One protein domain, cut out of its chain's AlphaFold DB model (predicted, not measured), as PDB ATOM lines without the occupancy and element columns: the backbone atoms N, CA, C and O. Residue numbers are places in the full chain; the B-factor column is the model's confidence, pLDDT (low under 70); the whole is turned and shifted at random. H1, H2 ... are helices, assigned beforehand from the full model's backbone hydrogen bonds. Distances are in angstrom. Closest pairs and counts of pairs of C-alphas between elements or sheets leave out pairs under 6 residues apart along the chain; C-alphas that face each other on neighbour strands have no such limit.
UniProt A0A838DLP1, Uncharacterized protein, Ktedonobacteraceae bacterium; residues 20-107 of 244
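AT A GLANCE: This is residues 20 to 107 of the 244 residues of an uncharacterized protein of Ktedonobacteraceae bacterium (UniProt A0A838DLP1). Two long helices, H1 and H4, cross as a lopsided X, with H1 over the last part of H4, and the chain between them makes an open frame: a link and the shorter H2 run along the far side, clear of H4, and the small H3 leads round the corner into H4. After H4 a long link folds back past H1 to the small H5, which is near the first residues of H1. The printed part has 88 residues with five named helices, in the order H1, H2, H3, H4, H5, and no named strand; the class is all helix. The whole is loose, with a radius of gyration of the C-alphas of 15.1 A, and spans 43 by 31 by 22 A.

HOW THE PARTS SIT: H1, residues 20 to 40, touches H4, residues 67 to 92, with residues 79 to 91 of H4 alone. Their closest C-alphas are those of Arg 27 and Gly 87, 4.3 A apart. They run the same way at a steep tilt of 50 degrees. H2, residues 49 to 58, touches no helix and is apart from H1 and H4. H2 is close to but not clearly touching H3, residues 60 to 63; their closest C-alphas, those of Leu 56 and Thr 63, are 7.9 A apart. H3 and H4 only just touch, with 3 pairs of C-alphas within 8 A, and only at the corner by their link; the closest C-alphas are those of Thr 63 and Gln 69, 6.2 A apart. H5, residues 104 to 107, is close to but not clearly touching H1; their closest C-alphas, those of Asp 21 and Ser 105, are 7.0 A apart. In H1, H2 and H4 every O i to N i+4 pair is within hydrogen-bond range; H3 and H5 are too short for such a pair.

IN THESE COORDINATES: H1 begins at C-alpha 20, at (200.912, 204.327, 282.886), and is 29.9 A long from first to last C-alpha. H2 is 14.2 A long and H3 5.1 A. H4, the longest helix with 26 residues, begins at C-alpha 67, at (219.828, 206.399, 299.524), and is 37.3 A long. H5 is 5.3 A long and ends at C-alpha 107, at (188.123, 208.164, 288.918).

THE WHOLE: The two C-alphas farthest apart are those of Gln 39 and Thr 66, 43.2 A. Residues 48 to 55, of which 49 to 55 belong to H2, stand free. The link from H4 to H5, 11 residues, is long; that from H1 to H2, 8 residues, is short, and those from H2 to H3 and from H3 to H4 are tight. The printed part has no cut. Its mean pLDDT is 81.8, and the model's confidence is under 70 at residues 61 to 63 and 94 to 101.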
ATOM      1  N   ARG A  20     201.550 204.075 284.186       86.69
ATOM      2  CA  ARG A  20     200.912 204.327 282.886       86.69
ATOM      3  C   ARG A  20     199.954 205.515 282.959       86.69
ATOM      4  O   ARG A  20     199.962 206.365 282.070       86.69
ATOM      5  N   ASP A  21     199.155 205.579 284.014       86.00
ATOM      6  CA  ASP A  21     198.190 206.651 284.231       86.00
ATOM      7  C   ASP A  21     198.861 207.969 284.605       86.00
ATOM      8  O   ASP A  21     198.459 209.022 284.106       86.00
ATOM      9  N   PHE A  22     199.935 207.906 285.394       89.00
ATOM     10  CA  PHE A  22     200.786 209.056 285.666       89.00
ATOM     11  C   PHE A  22     201.343 209.647 284.367       89.00
ATOM     12  O   PHE A  22     201.144 210.830 284.094       89.00
ATOM     13  N   LEU A  23     201.964 208.822 283.516       89.50
ATOM     14  CA  LEU A  23     202.528 209.270 282.241       89.50
ATOM     15  C   LEU A  23     201.455 209.844 281.312       89.50
ATOM     16  O   LEU A  23     201.652 210.928 280.765       89.50
ATOM     17  N   LYS A  24     200.295 209.182 281.180       86.88
ATOM     18  CA  LYS A  24     199.151 209.707 280.413       86.88
ATOM     19  C   LYS A  24     198.730 211.087 280.917       86.88
ATOM     20  O   LYS A  24     198.573 212.011 280.119       86.88
ATOM     21  N   GLN A  25     198.571 211.244 282.233       88.31
ATOM     22  CA  GLN A  25     198.143 212.504 282.833       88.31
ATOM     23  C   GLN A  25     199.175 213.616 282.618       88.31
ATOM     24  O   GLN A  25     198.807 214.718 282.208       88.31
ATOM     25  N   ARG A  26     200.460 213.341 282.871       89.50
ATOM     26  CA  ARG A  26     201.545 214.327 282.751       89.50
ATOM     27  C   ARG A  26     201.815 214.722 281.300       89.50
ATOM     28  O   ARG A  26     201.891 215.915 281.018       89.50
ATOM     29  N   ARG A  27     201.846 213.756 280.374       88.50
ATOM     30  CA  ARG A  27     201.942 213.990 278.921       88.50
ATOM     31  C   ARG A  27     200.835 214.926 278.437       88.50
ATOM     32  O   ARG A  27     201.111 215.899 277.740       88.50
ATOM     33  N   ARG A  28     199.598 214.675 278.880       84.62
ATOM     34  CA  ARG A  28     198.412 215.483 278.561       84.62
ATOM     35  C   ARG A  28     198.496 216.906 279.114       84.62
ATOM     36  O   ARG A  28     198.237 217.857 278.385       84.62
ATOM     37  N   ILE A  29     198.860 217.060 280.390       86.88
ATOM     38  CA  ILE A  29     199.011 218.380 281.027       86.88
ATOM     39  C   ILE A  29     200.087 219.198 280.305       86.88
ATOM     40  O   ILE A  29     199.869 220.368 279.999       86.88
ATOM     41  N   TYR A  30     201.227 218.582 279.991       88.75
ATOM     42  CA  TYR A  30     202.332 219.277 279.340       88.75
ATOM     43  C   TYR A  30     202.003 219.692 277.898       88.75
ATOM     44  O   TYR A  30     202.245 220.841 277.533       88.75
ATOM     45  N   ALA A  31     201.371 218.816 277.106       87.12
ATOM     46  CA  ALA A  31     200.888 219.169 275.768       87.12
ATOM     47  C   ALA A  31     199.865 220.322 275.806       87.12
ATOM     48  O   ALA A  31     199.934 221.245 274.994       87.12
ATOM     49  N   GLY A  32     198.961 220.316 276.794       85.69
ATOM     50  CA  GLY A  32     198.021 221.414 277.032       85.69
ATOM     51  C   GLY A  32     198.725 222.734 277.356       85.69
ATOM     52  O   GLY A  32     198.392 223.764 276.775       85.69
ATOM     53  N   HIS A  33     199.748 222.706 278.215       88.12
ATOM     54  CA  HIS A  33     200.553 223.890 278.513       88.12
ATOM     55  C   HIS A  33     201.303 224.426 277.287       88.12
ATOM     56  O   HIS A  33     201.342 225.639 277.097       88.12
ATOM     57  N   LEU A  34     201.855 223.557 276.433       87.31
ATOM     58  CA  LEU A  34     202.499 223.977 275.182       87.31
ATOM     59  C   LEU A  34     201.508 224.671 274.235       87.31
ATOM     60  O   LEU A  34     201.836 225.715 273.676       87.31
ATOM     61  N   LYS A  35     200.284 224.141 274.121       86.19
ATOM     62  CA  LYS A  35     199.212 224.747 273.320       86.19
ATOM     63  C   LYS A  35     198.755 226.099 273.876       86.19
ATOM     64  O   LYS A  35     198.583 227.048 273.119       86.19
ATOM     65  N   VAL A  36     198.589 226.214 275.194       87.31
ATOM     66  CA  VAL A  36     198.255 227.493 275.845       87.31
ATOM     67  C   VAL A  36     199.376 228.509 275.633       87.31
ATOM     68  O   VAL A  36     199.105 229.651 275.276       87.31
ATOM     69  N   ARG A  37     200.638 228.087 275.761       87.75
ATOM     70  CA  ARG A  37     201.792 228.946 275.494       87.75
ATOM     71  C   ARG A  37     201.803 229.454 274.056       87.75
ATOM     72  O   ARG A  37     202.065 230.631 273.853       87.75
ATOM     73  N   SER A  38     201.501 228.613 273.066       86.12
ATOM     74  CA  SER A  38     201.486 229.050 271.665       86.12
ATOM     75  C   SER A  38     200.303 229.954 271.318       86.12
ATOM     76  O   SER A  38     200.430 230.800 270.443       86.12
ATOM     77  N   GLN A  39     199.146 229.756 271.958       87.69
ATOM     78  CA  GLN A  39     197.920 230.505 271.655       87.69
ATOM     79  C   GLN A  39     197.804 231.812 272.445       87.69
ATOM     80  O   GLN A  39     197.297 232.798 271.927       87.69
ATOM     81  N   GLN A  40     198.235 231.808 273.706       88.44
ATOM     82  CA  GLN A  40     198.002 232.892 274.665       88.44
ATOM     83  C   GLN A  40     199.304 233.522 275.175       88.44
ATOM     84  O   GLN A  40     199.250 234.404 276.025       88.44
ATOM     85  N   ASN A  41     200.475 233.060 274.710       86.56
ATOM     86  CA  ASN A  41     201.796 233.469 275.217       86.56
ATOM     87  C   ASN A  41     201.938 233.341 276.746       86.56
ATOM     88  O   ASN A  41     202.791 233.979 277.361       86.56
ATOM     89  N   TYR A  42     201.122 232.484 277.367       86.00
ATOM     90  CA  TYR A  42     201.128 232.248 278.803       86.00
ATOM     91  C   TYR A  42     201.955 231.006 279.143       86.00
ATOM     92  O   TYR A  42     201.698 229.909 278.644       86.00
ATOM     93  N   GLU A  43     202.938 231.166 280.029       83.50
ATOM     94  CA  GLU A  43     203.779 230.075 280.518       83.50
ATOM     95  C   GLU A  43     203.509 229.820 282.004       83.50
ATOM     96  O   GLU A  43     203.793 230.657 282.862       83.50
ATOM     97  N   ALA A  44     202.992 228.630 282.318       82.94
ATOM     98  CA  ALA A  44     202.786 228.216 283.699       82.94
ATOM     99  C   ALA A  44     204.132 228.051 284.425       82.94
ATOM    100  O   ALA A  44     205.087 227.495 283.876       82.94
ATOM    101  N   SER A  45     204.200 228.445 285.701       80.25
ATOM    102  CA  SER A  45     205.415 228.328 286.528       80.25
ATOM    103  C   SER A  45     205.976 226.899 286.597       80.25
ATOM    104  O   SER A  45     207.180 226.716 286.750       80.25
ATOM    105  N   THR A  46     205.127 225.884 286.418       78.56
ATOM    106  CA  THR A  46     205.488 224.455 286.391       78.56
ATOM    107  C   THR A  46     206.271 224.025 285.143       78.56
ATOM    108  O   THR A  46     206.887 222.953 285.147       78.56
ATOM    109  N   MET A  47     206.282 224.841 284.081       81.12
ATOM    110  CA  MET A  47     207.098 224.607 282.884       81.12
ATOM    111  C   MET A  47     208.555 225.031 283.080       81.12
ATOM    112  O   MET A  47     209.444 224.462 282.444       81.12
ATOM    113  N   LYS A  48     208.818 225.988 283.978       82.81
ATOM    114  CA  LYS A  48     210.151 226.557 284.192       82.81
ATOM    115  C   LYS A  48     211.018 225.586 284.993       82.81
ATOM    116  O   LYS A  48     210.812 225.389 286.187       82.81
ATOM    117  N   ILE A  49     212.017 224.996 284.339       81.31
ATOM    118  CA  ILE A  49     212.909 223.994 284.951       81.31
ATOM    119  C   ILE A  49     213.834 224.630 286.003       81.31
ATOM    120  O   ILE A  49     214.105 224.013 287.028       81.31
ATOM    121  N   GLY A  50     214.271 225.879 285.797       83.94
ATOM    122  CA  GLY A  50     215.213 226.568 286.691       83.94
ATOM    123  C   GLY A  50     214.742 226.667 288.152       83.94
ATOM    124  O   GLY A  50     215.446 226.183 289.039       83.94
ATOM    125  N   PRO A  51     213.552 227.237 288.431       83.44
ATOM    126  CA  PRO A  51     213.003 227.291 289.786       83.44
ATOM    127  C   PRO A  51     212.804 225.908 290.416       83.44
ATOM    128  O   PRO A  51     213.064 225.735 291.602       83.44
ATOM    129  N   ILE A  52     212.398 224.910 289.621       83.50
ATOM    130  CA  ILE A  52     212.191 223.534 290.092       83.50
ATOM    131  C   ILE A  52     213.520 222.907 290.523       83.50
ATOM    132  O   ILE A  52     213.604 222.338 291.607       83.50
ATOM    133  N   ALA A  53     214.572 223.045 289.712       82.19
ATOM    134  CA  ALA A  53     215.901 222.535 290.038       82.19
ATOM    135  C   ALA A  53     216.480 223.228 291.280       82.19
ATOM    136  O   ALA A  53     217.009 222.564 292.170       82.19
ATOM    137  N   ARG A  54     216.309 224.553 291.387       85.00
ATOM    138  CA  ARG A  54     216.710 225.314 292.578       85.00
ATOM    139  C   ARG A  54     215.998 224.805 293.832       85.00
ATOM    140  O   ARG A  54     216.654 224.589 294.846       85.00
ATOM    141  N   GLN A  55     214.689 224.571 293.748       83.75
ATOM    142  CA  GLN A  55     213.910 224.049 294.868       83.75
ATOM    143  C   GLN A  55     214.319 222.618 295.232       83.75
ATOM    144  O   GLN A  55     214.410 222.293 296.411       83.75
ATOM    145  N   LEU A  56     214.626 221.773 294.244       83.12
ATOM    146  CA  LEU A  56     215.104 220.410 294.480       83.12
ATOM    147  C   LEU A  56     216.436 220.402 295.247       83.12
ATOM    148  O   LEU A  56     216.600 219.619 296.179       83.12
ATOM    149  N   ILE A  57     217.356 221.308 294.898       82.00
ATOM    150  CA  ILE A  57     218.639 221.474 295.597       82.00
ATOM    151  C   ILE A  57     218.422 222.035 297.009       82.00
ATOM    152  O   ILE A  57     219.023 221.539 297.961       82.00
ATOM    153  N   ALA A  58     217.546 223.031 297.166       82.31
ATOM    154  CA  ALA A  58     217.223 223.604 298.474       82.31
ATOM    155  C   ALA A  58     216.599 222.558 299.416       82.31
ATOM    156  O   ALA A  58     216.943 222.484 300.594       82.31
ATOM    157  N   CYS A  59     215.745 221.681 298.883       78.81
ATOM    158  CA  CYS A  59     215.105 220.596 299.621       78.81
ATOM    159  C   CYS A  59     215.945 219.306 299.687       78.81
ATOM    160  O   CYS A  59     215.425 218.278 300.124       78.81
ATOM    161  N   ARG A  60     217.236 219.326 299.309       73.38
ATOM    162  CA  ARG A  60     218.096 218.123 299.298       73.38
ATOM    163  C   ARG A  60     218.110 217.387 300.638       73.38
ATOM    164  O   ARG A  60     218.147 216.167 300.664       73.38
ATOM    165  N   HIS A  61     218.042 218.126 301.745       68.94
ATOM    166  CA  HIS A  61     218.052 217.547 303.085       68.94
ATOM    167  C   HIS A  61     216.812 216.678 303.331       68.94
ATOM    168  O   HIS A  61     216.906 215.627 303.943       68.94
ATOM    169  N   PHE A  62     215.648 217.066 302.812       66.31
ATOM    170  CA  PHE A  62     214.418 216.289 302.968       66.31
ATOM    171  C   PHE A  62     214.334 215.128 301.967       66.31
ATOM    172  O   PHE A  62     213.867 214.042 302.294       66.31
ATOM    173  N   THR A  63     214.812 215.358 300.747       62.91
ATOM    174  CA  THR A  63     214.596 214.459 299.608       62.91
ATOM    175  C   THR A  63     215.725 213.435 299.409       62.91
ATOM    176  O   THR A  63     215.501 212.375 298.830       62.91
ATOM    177  N   MET A  64     216.940 213.727 299.888       71.38
ATOM    178  CA  MET A  64     218.148 212.909 299.692       71.38
ATOM    179  C   MET A  64     218.807 212.462 301.007       71.38
ATOM    180  O   MET A  64     219.986 212.117 301.018       71.38
ATOM    181  N   SER A  65     218.066 212.452 302.121       73.38
ATOM    182  CA  SER A  65     218.593 211.983 303.415       73.38
ATOM    183  C   SER A  65     218.904 210.484 303.428       73.38
ATOM    184  O   SER A  65     219.825 210.047 304.107       73.38
ATOM    185  N   THR A  66     218.144 209.683 302.677       84.00
ATOM    186  CA  THR A  66     218.315 208.223 302.603       84.00
ATOM    187  C   THR A  66     218.609 207.809 301.158       84.00
ATOM    188  O   THR A  66     217.921 208.301 300.258       84.00
ATOM    189  N   PRO A  67     219.535 206.865 300.889       83.25
ATOM    190  CA  PRO A  67     219.828 206.399 299.524       83.25
ATOM    191  C   PRO A  67     218.575 205.915 298.777       83.25
ATOM    192  O   PRO A  67     218.405 206.189 297.589       83.25
ATOM    193  N   THR A  68     217.638 205.284 299.488       84.50
ATOM    194  CA  THR A  68     216.344 204.860 298.942       84.50
ATOM    195  C   THR A  68     215.483 206.042 298.486       84.50
ATOM    196  O   THR A  68     214.902 205.998 297.405       84.50
ATOM    197  N   GLN A  69     215.412 207.127 299.268       84.44
ATOM    198  CA  GLN A  69     214.646 208.331 298.906       84.44
ATOM    199  C   GLN A  69     215.260 209.047 297.700       84.44
ATOM    200  O   GLN A  69     214.534 209.497 296.811       84.44
ATOM    201  N   THR A  70     216.591 209.081 297.623       85.00
ATOM    202  CA  THR A  70     217.319 209.604 296.464       85.00
ATOM    203  C   THR A  70     216.958 208.835 295.194       85.00
ATOM    204  O   THR A  70     216.662 209.456 294.172       85.00
ATOM    205  N   LEU A  71     216.896 207.499 295.258       88.25
ATOM    206  CA  LEU A  71     216.505 206.666 294.120       88.25
ATOM    207  C   LEU A  71     215.054 206.925 293.683       88.25
ATOM    208  O   LEU A  71     214.795 207.102 292.493       88.25
ATOM    209  N   TRP A  72     214.114 207.018 294.630       86.94
ATOM    210  CA  TRP A  72     212.715 207.359 294.333       86.94
ATOM    211  C   TRP A  72     212.564 208.745 293.707       86.94
ATOM    212  O   TRP A  72     211.791 208.934 292.763       86.94
ATOM    213  N   THR A  73     213.330 209.714 294.200       87.31
ATOM    214  CA  THR A  73     213.348 211.077 293.666       87.31
ATOM    215  C   THR A  73     213.874 211.088 292.243       87.31
ATOM    216  O   THR A  73     213.241 211.667 291.361       87.31
ATOM    217  N   LEU A  74     214.994 210.407 291.998       88.94
ATOM    218  CA  LEU A  74     215.576 210.289 290.668       88.94
ATOM    219  C   LEU A  74     214.603 209.602 289.700       88.94
ATOM    220  O   LEU A  74     214.388 210.101 288.596       88.94
ATOM    221  N   GLY A  75     213.949 208.522 290.136       91.38
ATOM    222  CA  GLY A  75     212.908 207.845 289.362       91.38
ATOM    223  C   GLY A  75     211.729 208.764 289.031       91.38
ATOM    224  O   GLY A  75     211.249 208.775 287.898       91.38
ATOM    225  N   THR A  76     211.307 209.602 289.980       88.81
ATOM    226  CA  THR A  76     210.232 210.585 289.769       88.81
ATOM    227  C   THR A  76     210.640 211.663 288.763       88.81
ATOM    228  O   THR A  76     209.867 211.983 287.860       88.81
ATOM    229  N   VAL A  77     211.863 212.195 288.872       90.25
ATOM    230  CA  VAL A  77     212.416 213.174 287.921       90.25
ATOM    231  C   VAL A  77     212.507 212.574 286.519       90.25
ATOM    232  O   VAL A  77     212.115 213.222 285.549       90.25
ATOM    233  N   PHE A  78     212.968 211.328 286.408       92.56
ATOM    234  CA  PHE A  78     213.060 210.627 285.131       92.56
ATOM    235  C   PHE A  78     211.680 210.397 284.502       92.56
ATOM    236  O   PHE A  78     211.484 210.709 283.328       92.56
ATOM    237  N   LEU A  79     210.700 209.922 285.279       92.75
ATOM    238  CA  LEU A  79     209.325 209.728 284.809       92.75
ATOM    239  C   LEU A  79     208.677 211.037 284.347       92.75
ATOM    240  O   LEU A  79     208.031 211.075 283.301       92.75
ATOM    241  N   GLU A  80     208.864 212.115 285.106       91.62
ATOM    242  CA  GLU A  80     208.387 213.450 284.746       91.62
ATOM    243  C   GLU A  80     209.057 213.952 283.457       91.62
ATOM    244  O   GLU A  80     208.375 214.448 282.558       91.62
ATOM    245  N   GLY A  81     210.377 213.783 283.332       90.69
ATOM    246  CA  GLY A  81     211.132 214.122 282.127       90.69
ATOM    247  C   GLY A  81     210.639 213.345 280.906       90.69
ATOM    248  O   GLY A  81     210.328 213.945 279.877       90.69
ATOM    249  N   TYR A  82     210.468 212.031 281.043       92.94
ATOM    250  CA  TYR A  82     209.941 211.166 279.991       92.94
ATOM    251  C   TYR A  82     208.530 211.591 279.554       92.94
ATOM    252  O   TYR A  82     208.264 211.724 278.357       92.94
ATOM    253  N   ALA A  83     207.641 211.895 280.505       89.69
ATOM    254  CA  ALA A  83     206.298 212.385 280.203       89.69
ATOM    255  C   ALA A  83     206.308 213.726 279.450       89.69
ATOM    256  O   ALA A  83     205.509 213.918 278.528       89.69
ATOM    257  N   ARG A  84     207.212 214.649 279.812       89.75
ATOM    258  CA  ARG A  84     207.371 215.944 279.126       89.75
ATOM    259  C   ARG A  84     207.886 215.776 277.702       89.75
ATOM    260  O   ARG A  84     207.335 216.399 276.799       89.75
ATOM    261  N   VAL A  85     208.875 214.909 277.483       89.62
ATOM    262  CA  VAL A  85     209.390 214.605 276.136       89.62
ATOM    263  C   VAL A  85     208.283 214.016 275.263       89.62
ATOM    264  O   VAL A  85     208.065 214.485 274.146       89.62
ATOM    265  N   GLN A  86     207.514 213.057 275.788       88.69
ATOM    266  CA  GLN A  86     206.360 212.511 275.072       88.69
ATOM    267  C   GLN A  86     205.290 213.575 274.779       88.69
ATOM    268  O   GLN A  86     204.711 213.568 273.696       88.69
ATOM    269  N   GLY A  87     205.028 214.491 275.719       86.06
ATOM    270  CA  GLY A  87     204.062 215.579 275.540       86.06
ATOM    271  C   GLY A  87     204.515 216.612 274.506       86.06
ATOM    272  O   GLY A  87     203.705 217.078 273.708       86.06
ATOM    273  N   TYR A  88     205.813 216.921 274.470       87.38
ATOM    274  CA  TYR A  88     206.415 217.783 273.454       87.38
ATOM    275  C   TYR A  88     206.319 217.166 272.060       87.38
ATOM    276  O   TYR A  88     205.910 217.832 271.111       87.38
ATOM    277  N   TYR A  89     206.646 215.879 271.945       87.06
ATOM    278  CA  TYR A  89     206.559 215.142 270.688       87.06
ATOM    279  C   TYR A  89     205.128 215.104 270.136       87.06
ATOM    280  O   TYR A  89     204.904 215.318 268.947       87.06
ATOM    281  N   ASP A  90     204.155 214.889 271.020       84.69
ATOM    282  CA  ASP A  90     202.732 214.913 270.694       84.69
ATOM    283  C   ASP A  90     202.253 216.268 270.181       84.69
ATOM    284  O   ASP A  90     201.530 216.333 269.184       84.69
ATOM    285  N   TYR A  91     202.688 217.341 270.842       82.69
ATOM    286  CA  TYR A  91     202.402 218.708 270.432       82.69
ATOM    287  C   TYR A  91     203.058 219.044 269.081       82.69
ATOM    288  O   TYR A  91     202.406 219.580 268.186       82.69
ATOM    289  N   SER A  92     204.327 218.663 268.897       82.06
ATOM    290  CA  SER A  92     205.082 218.881 267.656       82.06
ATOM    291  C   SER A  92     204.454 218.157 266.459       82.06
ATOM    292  O   SER A  92     204.358 218.725 265.372       82.06
ATOM    293  N   ARG A  93     203.928 216.943 266.667       79.44
ATOM    294  CA  ARG A  93     203.213 216.172 265.636       79.44
ATOM    295  C   ARG A  93     201.777 216.637 265.372       79.44
ATOM    296  O   ARG A  93     201.074 215.960 264.626       79.44
ATOM    297  N   ARG A  94     201.334 217.750 265.975       68.44
ATOM    298  CA  ARG A  94     199.979 218.321 265.841       68.44
ATOM    299  C   ARG A  94     198.863 217.282 265.991       68.44
ATOM    300  O   ARG A  94     197.825 217.392 265.345       68.44
ATOM    301  N   ARG A  95     199.057 216.260 266.834       62.78
ATOM    302  CA  ARG A  95     197.960 215.335 267.126       62.78
ATOM    303  C   ARG A  95     196.883 216.110 267.870       62.78
ATOM    304  O   ARG A  95     197.150 216.731 268.895       62.78
ATOM    305  N   GLU A  96     195.669 216.087 267.344       55.78
ATOM    306  CA  GLU A  96     194.530 216.689 268.015       55.78
ATOM    307  C   GLU A  96     194.124 215.805 269.197       55.78
ATOM    308  O   GLU A  96     193.383 214.836 269.046       55.78
ATOM    309  N   HIS A  97     194.567 216.138 270.411       55.88
ATOM    310  CA  HIS A  97     194.041 215.530 271.646       55.88
ATOM    311  C   HIS A  97     192.620 216.028 271.970       55.88
ATOM    312  O   HIS A  97     192.301 216.242 273.137       55.88
ATOM    313  N   HIS A  98     191.768 216.252 270.959       48.66
ATOM    314  CA  HIS A  98     190.427 216.821 271.139       48.66
ATOM    315  C   HIS A  98     189.553 215.941 272.050       48.66
ATOM    316  O   HIS A  98     188.715 216.451 272.790       48.66
ATOM    317  N   ILE A  99     189.816 214.630 272.067       52.62
ATOM    318  CA  ILE A  99     189.223 213.695 273.018       52.62
ATOM    319  C   ILE A  99     190.161 213.574 274.216       52.62
ATOM    320  O   ILE A  99     191.164 212.854 274.189       52.62
ATOM    321  N   TRP A 100     189.822 214.288 275.289       64.38
ATOM    322  CA  TRP A 100     190.495 214.184 276.578       64.38
ATOM    323  C   TRP A 100     190.367 212.756 277.111       64.38
ATOM    324  O   TRP A 100     189.365 212.406 277.732       64.38
ATOM    325  N   GLN A 101     191.394 211.929 276.900       67.62
ATOM    326  CA  GLN A 101     191.425 210.603 277.508       67.62
ATOM    327  C   GLN A 101     191.421 210.764 279.029       67.62
ATOM    328  O   GLN A 101     192.311 211.394 279.622       67.62
ATOM    329  N   MET A 102     190.363 210.247 279.650       72.25
ATOM    330  CA  MET A 102     190.249 210.190 281.097       72.25
ATOM    331  C   MET A 102     191.264 209.191 281.652       72.25
ATOM    332  O   MET A 102     191.662 208.237 280.990       72.25
ATOM    333  N   VAL A 103     191.737 209.471 282.864       79.44
ATOM    334  CA  VAL A 103     192.685 208.612 283.572       79.44
ATOM    335  C   VAL A 103     191.890 207.799 284.580       79.44
ATOM    336  O   VAL A 103     191.470 208.335 285.607       79.44
ATOM    337  N   ASP A 104     191.669 206.525 284.276       75.94
ATOM    338  CA  ASP A 104     190.695 205.694 284.989       75.94
ATOM    339  C   ASP A 104     191.023 205.550 286.479       75.94
ATOM    340  O   ASP A 104     190.141 205.729 287.319       75.94
ATOM    341  N   SER A 105     192.302 205.380 286.847       73.69
ATOM    342  CA  SER A 105     192.696 205.246 288.262       73.69
ATOM    343  C   SER A 105     192.414 206.481 289.127       73.69
ATOM    344  O   SER A 105     192.289 206.350 290.345       73.69
ATOM    345  N   THR A 106     192.274 207.670 288.524       70.56
ATOM    346  CA  THR A 106     191.889 208.891 289.262       70.56
ATOM    347  C   THR A 106     190.394 208.944 289.561       70.56
ATOM    348  O   THR A 106     189.977 209.601 290.515       70.56
ATOM    349  N   LYS A 107     189.579 208.264 288.750       73.38
ATOM    350  CA  LYS A 107     188.123 208.164 288.918       73.38
ATOM    351  C   LYS A 107     187.721 206.933 289.708       73.38
ATOM    352  O   LYS A 107     186.644 206.908 290.297       73.38
TER     353      LYS A 107